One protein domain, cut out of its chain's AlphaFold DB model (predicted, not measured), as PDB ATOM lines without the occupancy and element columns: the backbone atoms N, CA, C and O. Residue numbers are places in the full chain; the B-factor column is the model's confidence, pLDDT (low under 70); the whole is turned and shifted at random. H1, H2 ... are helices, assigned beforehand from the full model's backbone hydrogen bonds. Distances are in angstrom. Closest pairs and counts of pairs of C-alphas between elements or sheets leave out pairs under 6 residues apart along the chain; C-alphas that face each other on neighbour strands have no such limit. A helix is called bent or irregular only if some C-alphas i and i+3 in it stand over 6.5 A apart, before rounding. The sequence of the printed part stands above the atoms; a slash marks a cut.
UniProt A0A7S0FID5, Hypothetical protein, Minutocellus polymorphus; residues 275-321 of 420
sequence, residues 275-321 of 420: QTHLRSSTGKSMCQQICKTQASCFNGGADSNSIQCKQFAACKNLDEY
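AT A GLANCE: This is residues 275 to 321 of the 420 residues of the protein "Hypothetical protein" of Minutocellus polymorphus (UniProt A0A7S0FID5). A small elongated fold-back of the backbone: the long helix H1 runs out along one side, the loop of residues 293 to 306 turns round at the far end, and the short helix H2 and then H3 lead back, with H3 packing on H1 at a slant. H2 sits at the loop's end of the model, apart from H1, while the first printed residue, Gln 275, comes near the last one, Tyr 321, at the end of H3, their C-alphas 8.0 A apart. The printed part has 47 residues with three named helices, H1, H2 and H3 in that order, and no named strand; the class is all helix. The whole is compact, with a radius of gyration of the C-alphas of 10.7 A, and its C-alphas span 31 by 17 by 14 A.

IN THESE COORDINATES: The printed part begins at Gln 275, whose C-alpha is at (40.054, -5.810, -41.862). H1 holds residues 281 to 292, from C-alpha 281 at (48.073, 2.164, -37.649), and is 16.2 A long from first to last C-alpha. Residues 293 to 306 follow with no named element. H2 holds residues 307 to 310 and is 5.4 A long. H3 holds residues 313 to 321 and is 14.6 A long, ending at C-alpha 321 at (38.136, -3.181, -34.506). H3 is neither bent nor irregular, but only just: C-alphas 313 and 316 are 6.1 A apart.

HOW THE PARTS SIT: H1 and H3 touch, with 6 pairs of C-alphas within 8 A. Their closest C-alphas are those of Cys 291 and Cys 315, 5.8 A apart. The two helices run opposite ways at a steep tilt of 49 degrees, and their centres are 10.5 A apart. H1 and H2 are apart. H2 and H3 meet only through their link. Along the backbone, every O i to N i+4 pair of H1 is within hydrogen-bond range; in H3 this holds for 1 of 5, beside 4 of 6 O i to N i+3 pairs, and H2 is too short for an O i to N i+4 pair, with its 1 O i to N i+3 pair within range.

THE WHOLE: The two C-alphas farthest apart are those of Ser 280 and Ala 302, 31.6 A, and the outline is elongated. The C-alphas of Gln 275 and Tyr 321, the first and last printed, are 8.0 A apart. The printed part has no cut. The link from H1 to H2, with 14 residues, is long, and its C-alphas lie 7 to 16 A from the mean of the C-alphas; the link from H2 to H3, with 2 residues, is tight. The mean pLDDT of the printed part is 83.6, and it is under 70 at residues 300 to 305 and 307 to 308.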
ATOM      1  N   GLN A 275      39.417  -5.273 -43.073       95.12
ATOM      2  CA  GLN A 275      40.054  -5.810 -41.862       95.12
ATOM      3  C   GLN A 275      41.579  -5.944 -41.996       95.12
ATOM      4  O   GLN A 275      42.295  -5.874 -41.001       95.12
ATOM      5  N   THR A 276      42.091  -6.158 -43.210       94.88
ATOM      6  CA  THR A 276      43.531  -6.270 -43.463       94.88
ATOM      7  C   THR A 276      44.238  -4.927 -43.296       94.88
ATOM      8  O   THR A 276      45.268  -4.879 -42.625       94.88
ATOM      9  N   HIS A 277      43.676  -3.841 -43.830       94.69
ATOM     10  CA  HIS A 277      44.269  -2.505 -43.730       94.69
ATOM     11  C   HIS A 277      44.136  -1.915 -42.323       94.69
ATOM     12  O   HIS A 277      45.094  -1.325 -41.812       94.69
ATOM     13  N   LEU A 278      43.017  -2.186 -41.640       95.19
ATOM     14  CA  LEU A 278      42.770  -1.752 -40.259       95.19
ATOM     15  C   LEU A 278      43.744  -2.350 -39.226       95.19
ATOM     16  O   LEU A 278      43.858  -1.823 -38.118       95.19
ATOM     17  N   ARG A 279      44.487  -3.416 -39.570       93.19
ATOM     18  CA  ARG A 279      45.551  -3.971 -38.707       93.19
ATOM     19  C   ARG A 279      46.764  -3.060 -38.576       93.19
ATOM     20  O   ARG A 279      47.503  -3.178 -37.602       93.19
ATOM     21  N   SER A 280      46.981  -2.180 -39.548       91.94
ATOM     22  CA  SER A 280      48.057  -1.194 -39.508       91.94
ATOM     23  C   SER A 280      47.551   0.120 -38.911       91.94
ATOM     24  O   SER A 280      46.411   0.520 -39.148       91.94
ATOM     25  N   SER A 281      48.398   0.822 -38.155       86.12
ATOM     26  CA  SER A 281      48.073   2.164 -37.649       86.12
ATOM     27  C   SER A 281      47.790   3.145 -38.793       86.12
ATOM     28  O   SER A 281      46.851   3.932 -38.702       86.12
ATOM     29  N   THR A 282      48.539   3.041 -39.894       85.88
ATOM     30  CA  THR A 282      48.338   3.831 -41.117       85.88
ATOM     31  C   THR A 282      46.977   3.565 -41.753       85.88
ATOM     32  O   THR A 282      46.207   4.501 -41.943       85.88
ATOM     33  N   GLY A 283      46.627   2.303 -42.022       90.94
ATOM     34  CA  GLY A 283      45.337   1.954 -42.626       90.94
ATOM     35  C   GLY A 283      44.153   2.308 -41.726       90.94
ATOM     36  O   GLY A 283      43.139   2.802 -42.214       90.94
ATOM     37  N   LYS A 284      44.305   2.179 -40.400       94.00
ATOM     38  CA  LYS A 284      43.308   2.670 -39.440       94.00
ATOM     39  C   LYS A 284      43.116   4.187 -39.539       94.00
ATOM     40  O   LYS A 284      41.975   4.632 -39.611       94.00
ATOM     41  N   SER A 285      44.199   4.966 -39.583       86.62
ATOM     42  CA  SER A 285      44.132   6.428 -39.719       86.62
ATOM     43  C   SER A 285      43.477   6.856 -41.034       86.62
ATOM     44  O   SER A 285      42.639   7.753 -41.034       86.62
ATOM     45  N   MET A 286      43.821   6.201 -42.147       85.38
ATOM     46  CA  MET A 286      43.250   6.513 -43.462       85.38
ATOM     47  C   MET A 286      41.750   6.202 -43.509       85.38
ATOM     48  O   MET A 286      40.960   7.045 -43.928       85.38
ATOM     49  N   CYS A 287      41.339   5.040 -42.994       94.62
ATOM     50  CA  CYS A 287      39.922   4.699 -42.887       94.62
ATOM     51  C   CYS A 287      39.169   5.664 -41.945       94.62
ATOM     52  O   CYS A 287      38.070   6.111 -42.257       94.62
ATOM     53  N   GLN A 288      39.756   6.070 -40.812       92.19
ATOM     54  CA  GLN A 288      39.134   7.068 -39.929       92.19
ATOM     55  C   GLN A 288      38.928   8.412 -40.627       92.19
ATOM     56  O   GLN A 288      37.871   9.018 -40.478       92.19
ATOM     57  N   GLN A 289      39.919   8.867 -41.392       85.38
ATOM     58  CA  GLN A 289      39.862  10.142 -42.093       85.38
ATOM     59  C   GLN A 289      38.758  10.156 -43.156       85.38
ATOM     60  O   GLN A 289      37.959  11.091 -43.171       85.38
ATOM     61  N   ILE A 290      38.665   9.110 -43.984       84.06
ATOM     62  CA  ILE A 290      37.654   9.040 -45.052       84.06
ATOM     63  C   ILE A 290      36.235   8.867 -44.494       84.06
ATOM     64  O   ILE A 290      35.282   9.424 -45.031       84.06
ATOM     65  N   CYS A 291      36.089   8.164 -43.370       92.31
ATOM     66  CA  CYS A 291      34.793   7.940 -42.736       92.31
ATOM     67  C   CYS A 291      34.322   9.134 -41.881       92.31
ATOM     68  O   CYS A 291      33.123   9.276 -41.644       92.31
ATOM     69  N   LYS A 292      35.223  10.023 -41.429       87.00
ATOM     70  CA  LYS A 292      34.897  11.150 -40.527       87.00
ATOM     71  C   LYS A 292      33.831  12.088 -41.100       87.00
ATOM     72  O   LYS A 292      32.996  12.586 -40.349       87.00
ATOM     73  N   THR A 293      33.833  12.297 -42.414       77.31
ATOM     74  CA  THR A 293      32.880  13.170 -43.119       77.31
ATOM     75  C   THR A 293      31.454  12.614 -43.141       77.31
ATOM     76  O   THR A 293      30.515  13.379 -43.332       77.31
ATOM     77  N   GLN A 294      31.276  11.311 -42.892       83.88
ATOM     78  CA  GLN A 294      29.988  10.607 -42.933       83.88
ATOM     79  C   GLN A 294      29.682   9.863 -41.627       83.88
ATOM     80  O   GLN A 294      28.955   8.869 -41.615       83.88
ATOM     81  N   ALA A 295      30.210  10.351 -40.498       80.81
ATOM     82  CA  ALA A 295      30.035   9.741 -39.176       80.81
ATOM     83  C   ALA A 295      28.563   9.505 -38.778       80.81
ATOM     84  O   ALA A 295      28.251   8.590 -38.013       80.81
ATOM     85  N   SER A 296      27.641  10.305 -39.314       80.25
ATOM     86  CA  SER A 296      26.194  10.156 -39.128       80.25
ATOM     87  C   SER A 296      25.636   8.842 -39.696       80.25
ATOM     88  O   SER A 296      24.651   8.330 -39.163       80.25
ATOM     89  N   CYS A 297      26.272   8.255 -40.714       81.50
ATOM     90  CA  CYS A 297      25.808   7.033 -41.375       81.50
ATOM     91  C   CYS A 297      25.961   5.760 -40.533       81.50
ATOM     92  O   CYS A 297      25.261   4.773 -40.774       81.50
ATOM     93  N   PHE A 298      26.864   5.753 -39.551       80.88
ATOM     94  CA  PHE A 298      27.190   4.555 -38.768       80.88
ATOM     95  C   PHE A 298      27.050   4.734 -37.250       80.88
ATOM     96  O   PHE A 298      26.881   3.736 -36.557       80.88
ATOM     97  N   ASN A 299      26.920   5.964 -36.737       80.25
ATOM     98  CA  ASN A 299      26.628   6.237 -35.318       80.25
ATOM     99  C   ASN A 299      25.141   6.071 -34.916       80.25
ATOM    100  O   ASN A 299      24.685   6.662 -33.939       80.25
ATOM    101  N   GLY A 300      24.355   5.280 -35.658       68.62
ATOM    102  CA  GLY A 300      22.962   4.968 -35.298       68.62
ATOM    103  C   GLY A 300      21.953   6.116 -35.472       68.62
ATOM    104  O   GLY A 300      20.888   6.079 -34.859       68.62
ATOM    105  N   GLY A 301      22.268   7.123 -36.294       67.56
ATOM    106  CA  GLY A 301      21.339   8.196 -36.664       67.56
ATOM    107  C   GLY A 301      20.194   7.730 -37.578       67.56
ATOM    108  O   GLY A 301      20.261   6.666 -38.201       67.56
ATOM    109  N   ALA A 302      19.138   8.547 -37.675       54.56
ATOM    110  CA  ALA A 302      17.902   8.249 -38.410       54.56
ATOM    111  C   ALA A 302      18.091   7.987 -39.924       54.56
ATOM    112  O   ALA A 302      17.223   7.372 -40.540       54.56
ATOM    113  N   ASP A 303      19.246   8.348 -40.497       61.03
ATOM    114  CA  ASP A 303      19.509   8.308 -41.944       61.03
ATOM    115  C   ASP A 303      20.424   7.159 -42.401       61.03
ATOM    116  O   ASP A 303      20.879   7.138 -43.544       61.03
ATOM    117  N   SER A 304      20.664   6.152 -41.553       64.50
ATOM    118  CA  SER A 304      21.542   5.001 -41.865       64.50
ATOM    119  C   SER A 304      21.153   4.178 -43.113       64.50
ATOM    120  O   SER A 304      21.953   3.374 -43.589       64.50
ATOM    121  N   ASN A 305      19.954   4.389 -43.668       67.38
ATOM    122  CA  ASN A 305      19.460   3.740 -44.889       67.38
ATOM    123  C   ASN A 305      19.488   4.637 -46.142       67.38
ATOM    124  O   ASN A 305      18.996   4.211 -47.194       67.38
ATOM    125  N   SER A 306      20.039   5.852 -46.066       77.06
ATOM    126  CA  SER A 306      20.167   6.714 -47.243       77.06
ATOM    127  C   SER A 306      21.083   6.067 -48.294       77.06
ATOM    128  O   SER A 306      22.004   5.309 -47.976       77.06
ATOM    129  N   ILE A 307      20.838   6.359 -49.573       66.94
ATOM    130  CA  ILE A 307      21.693   5.890 -50.678       66.94
ATOM    131  C   ILE A 307      23.139   6.380 -50.486       66.94
ATOM    132  O   ILE A 307      24.071   5.643 -50.797       66.94
ATOM    133  N   GLN A 308      23.316   7.564 -49.891       68.38
ATOM    134  CA  GLN A 308      24.621   8.128 -49.542       68.38
ATOM    135  C   GLN A 308      25.348   7.271 -48.490       68.38
ATOM    136  O   GLN A 308      26.537   7.010 -48.632       68.38
ATOM    137  N   CYS A 309      24.642   6.721 -47.496       82.50
ATOM    138  CA  CYS A 309      25.256   5.886 -46.458       82.50
ATOM    139  C   CYS A 309      25.663   4.480 -46.926       82.50
ATOM    140  O   CYS A 309      26.505   3.844 -46.292       82.50
ATOM    141  N   LYS A 310      25.113   3.979 -48.043       81.88
ATOM    142  CA  LYS A 310      25.445   2.636 -48.557       81.88
ATOM    143  C   LYS A 310      26.900   2.515 -49.016       81.88
ATOM    144  O   LYS A 310      27.478   1.442 -48.884       81.88
ATOM    145  N   GLN A 311      27.495   3.600 -49.503       82.38
ATOM    146  CA  GLN A 311      28.886   3.627 -49.984       82.38
ATOM    147  C   GLN A 311      29.904   3.607 -48.844       82.38
ATOM    148  O   GLN A 311      31.026   3.149 -49.011       82.38
ATOM    149  N   PHE A 312      29.480   4.031 -47.654       89.25
ATOM    150  CA  PHE A 312      30.298   4.065 -46.446       89.25
ATOM    151  C   PHE A 312      30.055   2.836 -45.561       89.25
ATOM    152  O   PHE A 312      30.399   2.835 -44.382       89.25
ATOM    153  N   ALA A 313      29.467   1.763 -46.102       90.06
ATOM    154  CA  ALA A 313      29.155   0.562 -45.329       90.06
ATOM    155  C   ALA A 313      30.402  -0.053 -44.666       90.06
ATOM    156  O   ALA A 313      30.325  -0.491 -43.517       90.06
ATOM    157  N   ALA A 314      31.555  -0.018 -45.344       93.44
ATOM    158  CA  ALA A 314      32.813  -0.542 -44.811       93.44
ATOM    159  C   ALA A 314      33.378   0.284 -43.637       93.44
ATOM    160  O   ALA A 314      34.162  -0.246 -42.851       93.44
ATOM    161  N   CYS A 315      32.926   1.529 -43.433       93.94
ATOM    162  CA  CYS A 315      33.304   2.335 -42.268       93.94
ATOM    163  C   CYS A 315      32.868   1.706 -40.940       93.94
ATOM    164  O   CYS A 315      33.499   1.953 -39.917       93.94
ATOM    165  N   LYS A 316      31.852   0.830 -40.939       92.31
ATOM    166  CA  LYS A 316      31.434   0.084 -39.737       92.31
ATOM    167  C   LYS A 316      32.535  -0.819 -39.172       92.31
ATOM    168  O   LYS A 316      32.549  -1.086 -37.973       92.31
ATOM    169  N   ASN A 317      33.498  -1.233 -39.998       93.19
ATOM    170  CA  ASN A 317      34.625  -2.055 -39.556       93.19
ATOM    171  C   ASN A 317      35.526  -1.324 -38.535       93.19
ATOM    172  O   ASN A 317      36.239  -1.975 -37.769       93.19
ATOM    173  N   LEU A 318      35.491   0.018 -38.487       91.00
ATOM    174  CA  LEU A 318      36.229   0.816 -37.498       91.00
ATOM    175  C   LEU A 318      35.747   0.577 -36.064       91.00
ATOM    176  O   LEU A 318      36.574   0.515 -35.147       91.00
ATOM    177  N   ASP A 319      34.438   0.423 -35.867       85.31
ATOM    178  CA  ASP A 319      33.843   0.220 -34.542       85.31
ATOM    179  C   ASP A 319      34.134  -1.191 -34.025       85.31
ATOM    180  O   ASP A 319      34.557  -1.369 -32.878       85.31
ATOM    181  N   GLU A 320      34.018  -2.195 -34.899       83.38
ATOM    182  CA  GLU A 320      34.316  -3.594 -34.571       83.38
ATOM    183  C   GLU A 320      35.783  -3.789 -34.165       83.38
ATOM    184  O   GLU A 320      36.081  -4.516 -33.213       83.38
ATOM    185  N   TYR A 321      36.711  -3.095 -34.830       80.56
ATOM    186  CA  TYR A 321      38.136  -3.181 -34.506       80.56
ATOM    187  C   TYR A 321      38.503  -2.447 -33.207       80.56
ATOM    188  O   TYR A 321      39.467  -2.804 -32.528       80.56
TER     189      TYR A 321